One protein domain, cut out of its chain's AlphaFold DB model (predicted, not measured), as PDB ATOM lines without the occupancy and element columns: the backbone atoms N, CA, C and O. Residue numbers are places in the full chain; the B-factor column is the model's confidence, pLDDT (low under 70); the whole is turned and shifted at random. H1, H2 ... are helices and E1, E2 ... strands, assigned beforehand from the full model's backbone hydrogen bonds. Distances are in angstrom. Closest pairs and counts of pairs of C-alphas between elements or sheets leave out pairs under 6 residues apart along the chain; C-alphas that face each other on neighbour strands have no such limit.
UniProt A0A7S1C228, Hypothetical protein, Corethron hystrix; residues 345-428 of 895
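This is residues 345 to 428 of the 895 residues of the protein "Hypothetical protein" of Corethron hystrix (UniProt A0A7S1C228). This domain has little regular structure: helix H1 lies in the core, with long loops round it. The small two-stranded parallel sheet of E2 and E3 lies towards one side, and short helix H2 lies far from the mean. The printed part has 84 residues, with elements H1, E1, H2, E2, E3; the class is mixed, with only 30 residues in named elements. It is compact, with a radius of gyration of the C-alphas of 12.3 A, and spans 31 by 28 by 22 A.

E2 is residues 391 to 393 and E3 411 to 414, ending at C-alpha 414 (223.411, 178.545, 262.501). H1, residues 345 to 358, is 20.1 A long from C-alpha 345 (219.821, 191.193, 252.816). E1 is residues 364 to 368, 13.6 A, and H2 372 to 375.

E2 and E3 are parallel, at 42 degrees; N 392 and O 412 are 2.9 A apart, within hydrogen-bond range. The closest C-alphas of H1 and E3, Thr 354 and Leu 413, are 7.7 A apart; those of H1 and E1, Ala 358 and Leu 365, 6.3 A. H1 and H2 are close but not clearly touching, with the C-alphas of Gln 347 and Ile 372 closest at 7.2 A. E1 pairs with no named strand. In H1 every O i to N i+4 pair is within hydrogen-bond range; H2 is too short for one.

The C-alphas farthest apart, Phe 375 and Ser 408, are 33.2 A apart. The printed part has no cut; the links H2 to E2 and E2 to E3 are long. Residues 407 to 409 have pLDDT under 70.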
ATOM      1  N   GLY A 345     220.142 190.578 251.514       95.62
ATOM      2  CA  GLY A 345     219.821 191.193 252.816       95.62
ATOM      3  C   GLY A 345     219.913 190.239 254.020       95.62
ATOM      4  O   GLY A 345     220.270 190.661 255.116       95.62
ATOM      5  N   ASN A 346     219.653 188.942 253.830       95.56
ATOM      6  CA  ASN A 346     219.880 187.933 254.867       95.56
ATOM      7  C   ASN A 346     221.375 187.634 255.016       95.56
ATOM      8  O   ASN A 346     221.847 187.462 256.136       95.56
ATOM      9  N   GLN A 347     222.114 187.547 253.907       96.56
ATOM     10  CA  GLN A 347     223.559 187.284 253.907       96.56
ATOM     11  C   GLN A 347     224.348 188.403 254.606       96.56
ATOM     12  O   GLN A 347     225.270 188.127 255.366       96.56
ATOM     13  N   LEU A 348     223.937 189.661 254.422       97.06
ATOM     14  CA  LEU A 348     224.525 190.811 255.109       97.06
ATOM     15  C   LEU A 348     224.306 190.764 256.630       97.06
ATOM     16  O   LEU A 348     225.249 191.013 257.378       97.06
ATOM     17  N   PHE A 349     223.106 190.381 257.091       97.31
ATOM     18  CA  PHE A 349     222.844 190.125 258.518       97.31
ATOM     19  C   PHE A 349     223.748 189.016 259.062       97.31
ATOM     20  O   PHE A 349     224.457 189.228 260.040       97.31
ATOM     21  N   GLN A 350     223.765 187.866 258.389       96.44
ATOM     22  CA  GLN A 350     224.605 186.719 258.734       96.44
ATOM     23  C   GLN A 350     226.085 187.103 258.861       96.44
ATOM     24  O   GLN A 350     226.701 186.826 259.890       96.44
ATOM     25  N   TRP A 351     226.644 187.808 257.875       95.62
ATOM     26  CA  TRP A 351     228.024 188.291 257.914       95.62
ATOM     27  C   TRP A 351     228.271 189.265 259.072       95.62
ATOM     28  O   TRP A 351     229.106 188.990 259.931       95.62
ATOM     29  N   ALA A 352     227.526 190.375 259.142       96.69
ATOM     30  CA  ALA A 352     227.765 191.434 260.125       96.69
ATOM     31  C   ALA A 352     227.591 190.951 261.575       96.69
ATOM     32  O   ALA A 352     228.349 191.357 262.462       96.69
ATOM     33  N   SER A 353     226.635 190.049 261.803       96.38
ATOM     34  CA  SER A 353     226.436 189.391 263.089       96.38
ATOM     35  C   SER A 353     227.549 188.400 263.405       96.38
ATOM     36  O   SER A 353     228.067 188.435 264.516       96.38
ATOM     37  N   THR A 354     227.974 187.555 262.459       94.44
ATOM     38  CA  THR A 354     229.054 186.583 262.719       94.44
ATOM     39  C   THR A 354     230.380 187.297 263.003       94.44
ATOM     40  O   THR A 354     231.047 186.930 263.966       94.44
ATOM     41  N   VAL A 355     230.711 188.381 262.279       92.50
ATOM     42  CA  VAL A 355     231.863 189.259 262.591       92.50
ATOM     43  C   VAL A 355     231.795 189.734 264.047       92.50
ATOM     44  O   VAL A 355     232.734 189.540 264.814       92.50
ATOM     45  N   GLY A 356     230.677 190.338 264.457       92.56
ATOM     46  CA  GLY A 356     230.558 190.902 265.802       92.56
ATOM     47  C   GLY A 356     230.350 189.869 266.916       92.56
ATOM     48  O   GLY A 356     230.583 190.194 268.079       92.56
ATOM     49  N   ILE A 357     229.934 188.632 266.615       92.88
ATOM     50  CA  ILE A 357     229.943 187.507 267.570       92.88
ATOM     51  C   ILE A 357     231.366 186.952 267.724       92.88
ATOM     52  O   ILE A 357     231.774 186.684 268.857       92.88
ATOM     53  N   ALA A 358     232.133 186.844 266.631       88.69
ATOM     54  CA  ALA A 358     233.537 186.430 266.649       88.69
ATOM     55  C   ALA A 358     234.381 187.379 267.515       88.69
ATOM     56  O   ALA A 358     235.050 186.941 268.448       88.69
ATOM     57  N   GLU A 359     234.246 188.692 267.297       85.31
ATOM     58  CA  GLU A 359     234.967 189.729 268.054       85.31
ATOM     59  C   GLU A 359     234.575 189.819 269.537       85.31
ATOM     60  O   GLU A 359     235.353 190.332 270.338       85.31
ATOM     61  N   ARG A 360     233.396 189.314 269.925       86.44
ATOM     62  CA  ARG A 360     232.967 189.211 271.335       86.44
ATOM     63  C   ARG A 360     233.380 187.903 272.018       86.44
ATOM     64  O   ARG A 360     233.212 187.795 273.228       86.44
ATOM     65  N   ASN A 361     233.902 186.933 271.268       80.38
ATOM     66  CA  ASN A 361     234.381 185.640 271.772       80.38
ATOM     67  C   ASN A 361     235.883 185.409 271.492       80.38
ATOM     68  O   ASN A 361     236.377 184.306 271.713       80.38
ATOM     69  N   ASP A 362     236.600 186.427 270.997       73.75
ATOM     70  CA  ASP A 362     238.009 186.356 270.574       73.75
ATOM     71  C   ASP A 362     238.296 185.223 269.567       73.75
ATOM     72  O   ASP A 362     239.297 184.511 269.669       73.75
ATOM     73  N   MET A 363     237.399 185.057 268.587       78.12
ATOM     74  CA  MET A 363     237.481 184.029 267.544       78.12
ATOM     75  C   MET A 363     237.867 184.613 266.175       78.12
ATOM     76  O   MET A 363     237.458 185.715 265.811       78.12
ATOM     77  N   THR A 364     238.606 183.833 265.388       77.81
ATOM     78  CA  THR A 364     238.881 184.061 263.963       77.81
ATOM     79  C   THR A 364     237.623 183.765 263.142       77.81
ATOM     80  O   THR A 364     236.926 182.789 263.411       77.81
ATOM     81  N   LEU A 365     237.314 184.575 262.128       86.00
ATOM     82  CA  LEU A 365     236.105 184.414 261.315       86.00
ATOM     83  C   LEU A 365     236.343 183.516 260.088       86.00
ATOM     84  O   LEU A 365     237.301 183.727 259.354       86.00
ATOM     85  N   CYS A 366     235.430 182.580 259.811       86.38
ATOM     86  CA  CYS A 366     235.435 181.748 258.603       86.38
ATOM     87  C   CYS A 366     234.026 181.689 257.989       86.38
ATOM     88  O   CYS A 366     233.098 181.129 258.569       86.38
ATOM     89  N   ILE A 367     233.843 182.292 256.813       90.62
ATOM     90  CA  ILE A 367     232.542 182.370 256.130       90.62
ATOM     91  C   ILE A 367     232.521 181.453 254.907       90.62
ATOM     92  O   ILE A 367     233.431 181.502 254.082       90.62
ATOM     93  N   HIS A 368     231.457 180.661 254.765       90.81
ATOM     94  CA  HIS A 368     231.229 179.784 253.615       90.81
ATOM     95  C   HIS A 368     230.056 180.253 252.758       90.81
ATOM     96  O   HIS A 368     228.969 180.529 253.277       90.81
ATOM     97  N   GLY A 369     230.250 180.250 251.441       90.12
ATOM     98  CA  GLY A 369     229.251 180.632 250.458       90.12
ATOM     99  C   GLY A 369     228.834 182.101 250.519       90.12
ATOM    100  O   GLY A 369     229.462 182.953 251.150       90.12
ATOM    101  N   GLY A 370     227.719 182.380 249.846       89.81
ATOM    102  CA  GLY A 370     227.199 183.731 249.661       89.81
ATOM    103  C   GLY A 370     227.881 184.492 248.522       89.81
ATOM    104  O   GLY A 370     228.919 184.094 247.998       89.81
ATOM    105  N   ASP A 371     227.265 185.598 248.113       91.25
ATOM    106  CA  ASP A 371     227.697 186.436 246.991       91.25
ATOM    107  C   ASP A 371     228.149 187.845 247.419       91.25
ATOM    108  O   ASP A 371     228.643 188.610 246.590       91.25
ATOM    109  N   ILE A 372     228.089 188.191 248.714       93.75
ATOM    110  CA  ILE A 372     228.439 189.545 249.188       93.75
ATOM    111  C   ILE A 372     229.879 189.965 248.849       93.75
ATOM    112  O   ILE A 372     230.110 191.133 248.541       93.75
ATOM    113  N   HIS A 373     230.831 189.023 248.814       90.75
ATOM    114  CA  HIS A 373     232.228 189.274 248.432       90.75
ATOM    115  C   HIS A 373     232.367 189.740 246.975       90.75
ATOM    116  O   HIS A 373     233.355 190.380 246.615       90.75
ATOM    117  N   SER A 374     231.386 189.449 246.112       91.81
ATOM    118  CA  SER A 374     231.369 189.936 244.733       91.81
ATOM    119  C   SER A 374     231.014 191.422 244.674       91.81
ATOM    120  O   SER A 374     231.566 192.133 243.833       91.81
ATOM    121  N   PHE A 375     230.190 191.920 245.602       94.94
ATOM    122  CA  PHE A 375     229.592 193.260 245.548       94.94
ATOM    123  C   PHE A 375     230.186 194.284 246.527       94.94
ATOM    124  O   PHE A 375     230.137 195.487 246.262       94.94
ATOM    125  N   PHE A 376     230.735 193.820 247.649       95.62
ATOM    126  CA  PHE A 376     231.243 194.669 248.723       95.62
ATOM    127  C   PHE A 376     232.743 194.483 248.943       95.62
ATOM    128  O   PHE A 376     233.277 193.384 248.788       95.62
ATOM    129  N   ASP A 377     233.401 195.566 249.336       91.12
ATOM    130  CA  ASP A 377     234.764 195.572 249.854       91.12
ATOM    131  C   ASP A 377     234.741 195.471 251.390       91.12
ATOM    132  O   ASP A 377     233.756 195.836 252.038       91.12
ATOM    133  N   GLY A 378     235.829 194.955 251.972       82.69
ATOM    134  CA  GLY A 378     235.994 194.821 253.427       82.69
ATOM    135  C   GLY A 378     235.203 193.683 254.091       82.69
ATOM    136  O   GLY A 378     235.100 193.656 255.317       82.69
ATOM    137  N   VAL A 379     234.658 192.744 253.305       84.69
ATOM    138  CA  VAL A 379     233.891 191.583 253.809       84.69
ATOM    139  C   VAL A 379     234.706 190.295 253.998       84.69
ATOM    140  O   VAL A 379     234.217 189.370 254.644       84.69
ATOM    141  N   GLY A 380     235.948 190.258 253.507       78.62
ATOM    142  CA  GLY A 380     236.838 189.090 253.564       78.62
ATOM    143  C   GLY A 380     236.748 188.172 252.337       78.62
ATOM    144  O   GLY A 380     235.950 188.396 251.423       78.62
ATOM    145  N   SER A 381     237.610 187.157 252.319       73.31
ATOM    146  CA  SER A 381     237.623 186.036 251.372       73.31
ATOM    147  C   SER A 381     236.598 184.955 251.760       73.31
ATOM    148  O   SER A 381     236.127 184.901 252.897       73.31
ATOM    149  N   GLU A 382     236.237 184.078 250.815       75.19
ATOM    150  CA  GLU A 382     235.493 182.854 251.141       75.19
ATOM    151  C   GLU A 382     236.438 181.815 251.766       75.19
ATOM    152  O   GLU A 382     237.549 181.589 251.283       75.19
ATOM    153  N   CYS A 383     235.992 181.181 252.847       75.56
ATOM    154  CA  CYS A 383     236.800 180.280 253.655       75.56
ATOM    155  C   CYS A 383     236.891 178.868 253.050       75.56
ATOM    156  O   CYS A 383     235.885 178.272 252.655       75.56
ATOM    157  N   THR A 384     238.099 178.297 253.030       73.56
ATOM    158  CA  THR A 384     238.394 176.990 252.414       73.56
ATOM    159  C   THR A 384     238.334 175.800 253.382       73.56
ATOM    160  O   THR A 384     238.240 174.657 252.930       73.56
ATOM    161  N   SER A 385     238.369 176.028 254.700       70.31
ATOM    162  CA  SER A 385     238.386 174.971 255.724       70.31
ATOM    163  C   SER A 385     236.977 174.475 256.070       70.31
ATOM    164  O   SER A 385     236.098 175.254 256.406       70.31
ATOM    165  N   HIS A 386     236.727 173.164 255.997       72.19
ATOM    166  CA  HIS A 386     235.378 172.615 256.201       72.19
ATOM    167  C   HIS A 386     234.769 172.946 257.586       72.19
ATOM    168  O   HIS A 386     235.488 172.871 258.585       72.19
ATOM    169  N   PRO A 387     233.445 173.210 257.677       76.50
ATOM    170  CA  PRO A 387     232.771 173.458 258.951       76.50
ATOM    171  C   PRO A 387     232.905 172.306 259.965       76.50
ATOM    172  O   PRO A 387     232.864 171.129 259.582       76.50
ATOM    173  N   PRO A 388     233.001 172.610 261.271       77.75
ATOM    174  CA  PRO A 388     233.084 171.614 262.330       77.75
ATOM    175  C   PRO A 388     231.733 170.935 262.589       77.75
ATOM    176  O   PRO A 388     230.659 171.497 262.397       77.75
ATOM    177  N   VAL A 389     231.778 169.718 263.139       76.25
ATOM    178  CA  VAL A 389     230.574 168.932 263.490       76.25
ATOM    179  C   VAL A 389     229.742 169.590 264.606       76.25
ATOM    180  O   VAL A 389     228.559 169.285 264.767       76.25
ATOM    181  N   ARG A 390     230.342 170.482 265.409       86.06
ATOM    182  CA  ARG A 390     229.657 171.185 266.499       86.06
ATOM    183  C   ARG A 390     229.012 172.472 265.987       86.06
ATOM    184  O   ARG A 390     229.705 173.438 265.678       86.06
ATOM    185  N   LYS A 391     227.681 172.501 266.035       89.75
ATOM    186  CA  LYS A 391     226.864 173.658 265.665       89.75
ATOM    187  C   LYS A 391     226.225 174.339 266.878       89.75
ATOM    188  O   LYS A 391     225.929 173.679 267.878       89.75
ATOM    189  N   VAL A 392     226.021 175.652 266.798       90.69
ATOM    190  CA  VAL A 392     225.353 176.495 267.806       90.69
ATOM    191  C   VAL A 392     224.478 177.517 267.075       90.69
ATOM    192  O   VAL A 392     224.846 177.975 266.004       90.69
ATOM    193  N   GLY A 393     223.326 177.903 267.621       89.38
ATOM    194  CA  GLY A 393     222.442 178.858 266.950       89.38
ATOM    195  C   GLY A 393     221.402 179.486 267.866       89.38
ATOM    196  O   GLY A 393     221.308 179.148 269.048       89.38
ATOM    197  N   GLU A 394     220.582 180.371 267.299       86.69
ATOM    198  CA  GLU A 394     219.619 181.239 268.005       86.69
ATOM    199  C   GLU A 394     218.481 180.485 268.733       86.69
ATOM    200  O   GLU A 394     217.590 181.093 269.320       86.69
ATOM    201  N   SER A 395     218.494 179.145 268.733       81.75
ATOM    202  CA  SER A 395     217.576 178.282 269.500       81.75
ATOM    203  C   SER A 395     216.085 178.541 269.224       81.75
ATOM    204  O   SER A 395     215.238 178.384 270.102       81.75
ATOM    205  N   GLY A 396     215.763 178.942 267.990       73.56
ATOM    206  CA  GLY A 396     214.409 179.302 267.561       73.56
ATOM    207  C   GLY A 396     214.029 180.768 267.795       73.56
ATOM    208  O   GLY A 396     212.912 181.149 267.455       73.56
ATOM    209  N   LYS A 397     214.930 181.603 268.333       79.62
ATOM    210  CA  LYS A 397     214.797 183.062 268.241       79.62
ATOM    211  C   LYS A 397     214.966 183.523 266.800       79.62
ATOM    212  O   LYS A 397     215.635 182.879 265.995       79.62
ATOM    213  N   TYR A 398     214.294 184.623 266.488       79.25
ATOM    214  CA  TYR A 398     214.253 185.216 265.165       79.25
ATOM    215  C   TYR A 398     214.082 186.720 265.342       79.25
ATOM    216  O   TYR A 398     213.157 187.132 266.028       79.25
ATOM    217  N   ALA A 399     214.969 187.535 264.772       82.69
ATOM    218  CA  ALA A 399     214.959 188.983 264.998       82.69
ATOM    219  C   ALA A 399     215.002 189.373 266.503       82.69
ATOM    220  O   ALA A 399     214.255 190.232 266.968       82.69
ATOM    221  N   THR A 400     215.861 188.679 267.265       88.69
ATOM    222  CA  THR A 400     216.162 188.887 268.697       88.69
ATOM    223  C   THR A 400     217.595 188.435 268.971       88.69
ATOM    224  O   THR A 400     218.008 187.407 268.435       88.69
ATOM    225  N   SER A 401     218.341 189.151 269.810       88.75
ATOM    226  CA  SER A 401     219.707 188.787 270.190       88.75
ATOM    227  C   SER A 401     219.772 187.716 271.292       88.75
ATOM    228  O   SER A 401     218.902 187.624 272.161       88.75
ATOM    229  N   VAL A 402     220.823 186.887 271.270       89.44
ATOM    230  CA  VAL A 402     221.182 185.969 272.367       89.44
ATOM    231  C   VAL A 402     222.677 186.041 272.698       89.44
ATOM    232  O   VAL A 402     223.517 186.214 271.811       89.44
ATOM    233  N   ASP A 403     223.027 185.866 273.974       85.69
ATOM    234  CA  ASP A 403     224.425 185.801 274.413       85.69
ATOM    235  C   ASP A 403     225.060 184.453 274.038       85.69
ATOM    236  O   ASP A 403     224.971 183.451 274.755       85.69
ATOM    237  N   PHE A 404     225.734 184.437 272.889       84.81
ATOM    238  CA  PHE A 404     226.579 183.331 272.456       84.81
ATOM    239  C   PHE A 404     227.846 183.242 273.319       84.81
ATOM    240  O   PHE A 404     228.873 183.825 272.983       84.81
ATOM    241  N   SER A 405     227.775 182.480 274.414       74.56
ATOM    242  CA  SER A 405     228.937 182.038 275.198       74.56
ATOM    243  C   SER A 405     229.656 180.895 274.470       74.56
ATOM    244  O   SER A 405     229.450 179.716 274.786       74.56
ATOM    245  N   LEU A 406     230.475 181.226 273.473       74.25
ATOM    246  CA  LEU A 406     231.226 180.239 272.700       74.25
ATOM    247  C   LEU A 406     232.422 179.733 273.522       74.25
ATOM    248  O   LEU A 406     233.033 180.458 274.302       74.25
ATOM    249  N   GLY A 407     232.689 178.428 273.436       62.06
ATOM    250  CA  GLY A 407     233.760 177.789 274.207       62.06
ATOM    251  C   GLY A 407     235.091 177.798 273.458       62.06
ATOM    252  O   GLY A 407     235.141 178.154 272.289       62.06
ATOM    253  N   SER A 408     236.150 177.299 274.101       64.12
ATOM    254  CA  SER A 408     237.469 177.088 273.482       64.12
ATOM    255  C   SER A 408     237.475 175.885 272.515       64.12
ATOM    256  O   SER A 408     238.113 174.856 272.772       64.12
ATOM    257  N   GLN A 409     236.655 175.965 271.467       69.94
ATOM    258  CA  GLN A 409     236.483 174.995 270.386       69.94
ATOM    259  C   GLN A 409     235.972 175.718 269.141       69.94
ATOM    260  O   GLN A 409     235.166 176.639 269.256       69.94
ATOM    261  N   ASP A 410     236.354 175.225 267.970       80.00
ATOM    262  CA  ASP A 410     235.838 175.726 266.698       80.00
ATOM    263  C   ASP A 410     234.365 175.304 266.538       80.00
ATOM    264  O   ASP A 410     233.976 174.176 266.873       80.00
ATOM    265  N   ILE A 411     233.520 176.238 266.101       88.56
ATOM    266  CA  ILE A 411     232.052 176.124 266.128       88.56
ATOM    267  C   ILE A 411     231.480 176.658 264.817       88.56
ATOM    268  O   ILE A 411     231.930 177.691 264.332       88.56
ATOM    269  N   GLU A 412     230.451 176.000 264.276       92.31
ATOM    270  CA  GLU A 412     229.605 176.590 263.232       92.31
ATOM    271  C   GLU A 412     228.395 177.297 263.862       92.31
ATOM    272  O   GLU A 412     227.660 176.696 264.653       92.31
ATOM    273  N   LEU A 413     228.172 178.564 263.509       93.81
ATOM    274  CA  LEU A 413     226.937 179.275 263.824       93.81
ATOM    275  C   LEU A 413     225.838 178.962 262.807       93.81
ATOM    276  O   LEU A 413     226.063 179.009 261.599       93.81
ATOM    277  N   GLU A 414     224.623 178.732 263.298       91.88
ATOM    278  CA  GLU A 414     223.411 178.545 262.501       91.88
ATOM    279  C   GLU A 414     222.313 179.543 262.884       91.88
ATOM    280  O   GLU A 414     222.078 179.842 264.058       91.88
ATOM    281  N   GLY A 415     221.593 180.018 261.870       91.12
ATOM    282  CA  GLY A 415     220.538 181.019 261.997       91.12
ATOM    283  C   GLY A 415     220.687 182.108 260.942       91.12
ATOM    284  O   GLY A 415     221.672 182.143 260.206       91.12
ATOM    285  N   TYR A 416     219.707 183.006 260.870       92.38
ATOM    286  CA  TYR A 416     219.832 184.208 260.043       92.38
ATOM    287  C   TYR A 416     220.453 185.390 260.807       92.38
ATOM    288  O   TYR A 416     220.771 186.395 260.174       92.38
ATOM    289  N   LEU A 417     220.621 185.280 262.134       94.94
ATOM    290  CA  LEU A 417     221.330 186.232 262.993       94.94
ATOM    291  C   LEU A 417     220.815 187.674 262.835       94.94
ATOM    292  O   LEU A 417     221.592 188.623 262.731       94.94
ATOM    293  N   GLN A 418     219.490 187.844 262.770       94.69
ATOM    294  CA  GLN A 418     218.837 189.100 262.363       94.69
ATOM    295  C   GLN A 418     218.685 190.113 263.509       94.69
ATOM    296  O   GLN A 418     217.607 190.652 263.719       94.69
ATOM    297  N   SER A 419     219.752 190.381 264.262       95.12
ATOM    298  CA  SER A 419     219.775 191.467 265.249       95.12
ATOM    299  C   SER A 419     221.007 192.345 265.076       95.12
ATOM    300  O   SER A 419     222.133 191.850 265.042       95.12
ATOM    301  N   TYR A 420     220.811 193.664 265.016       95.06
ATOM    302  CA  TYR A 420     221.925 194.611 264.912       95.06
ATOM    303  C   TYR A 420     222.727 194.726 266.218       95.06
ATOM    304  O   TYR A 420     223.873 195.170 266.181       95.06
ATOM    305  N   HIS A 421     222.185 194.272 267.358       94.56
ATOM    306  CA  HIS A 421     222.946 194.135 268.607       94.56
ATOM    307  C   HIS A 421     224.106 193.136 268.489       94.56
ATOM    308  O   HIS A 421     225.028 193.172 269.303       94.56
ATOM    309  N   TYR A 422     224.106 192.265 267.474       95.50
ATOM    310  CA  TYR A 422     225.256 191.416 267.203       95.50
ATOM    311  C   TYR A 422     226.425 192.149 266.526       95.50
ATOM    312  O   TYR A 422     227.542 191.636 266.592       95.50
ATOM    313  N   PHE A 423     226.185 193.286 265.859       95.50
ATOM    314  CA  PHE A 423     227.145 193.930 264.956       95.50
ATOM    315  C   PHE A 423     228.274 194.663 265.710       95.50
ATOM    316  O   PHE A 423     228.039 195.246 266.770       95.50
ATOM    317  N   PRO A 424     229.494 194.743 265.142       90.31
ATOM    318  CA  PRO A 424     230.576 195.518 265.740       90.31
ATOM    319  C   PRO A 424     230.355 197.039 265.561       90.31
ATOM    320  O   PRO A 424     229.883 197.472 264.503       90.31
ATOM    321  N   PRO A 425     230.764 197.907 266.513       87.00
ATOM    322  CA  PRO A 425     230.490 199.356 266.465       87.00
ATOM    323  C   PRO A 425     231.036 200.112 265.238       87.00
ATOM    324  O   PRO A 425     230.625 201.239 264.955       87.00
ATOM    325  N   ASN A 426     231.982 199.519 264.506       85.44
ATOM    326  CA  ASN A 426     232.592 200.075 263.298       85.44
ATOM    327  C   ASN A 426     232.031 199.481 261.987       85.44
ATOM    328  O   ASN A 426     232.594 199.764 260.931       85.44
ATOM    329  N   ILE A 427     230.937 198.704 262.018       90.88
ATOM    330  CA  ILE A 427     230.423 197.940 260.864       90.88
ATOM    331  C   ILE A 427     230.271 198.772 259.575       90.88
ATOM    332  O   ILE A 427     230.840 198.395 258.555       90.88
ATOM    333  N   HIS A 428     229.650 199.961 259.632       87.06
ATOM    334  CA  HIS A 428     229.475 200.854 258.466       87.06
ATOM    335  C   HIS A 428     230.790 201.402 257.868       87.06
ATOM    336  O   HIS A 428     230.765 202.054 256.827       87.06
TER     337      HIS A 428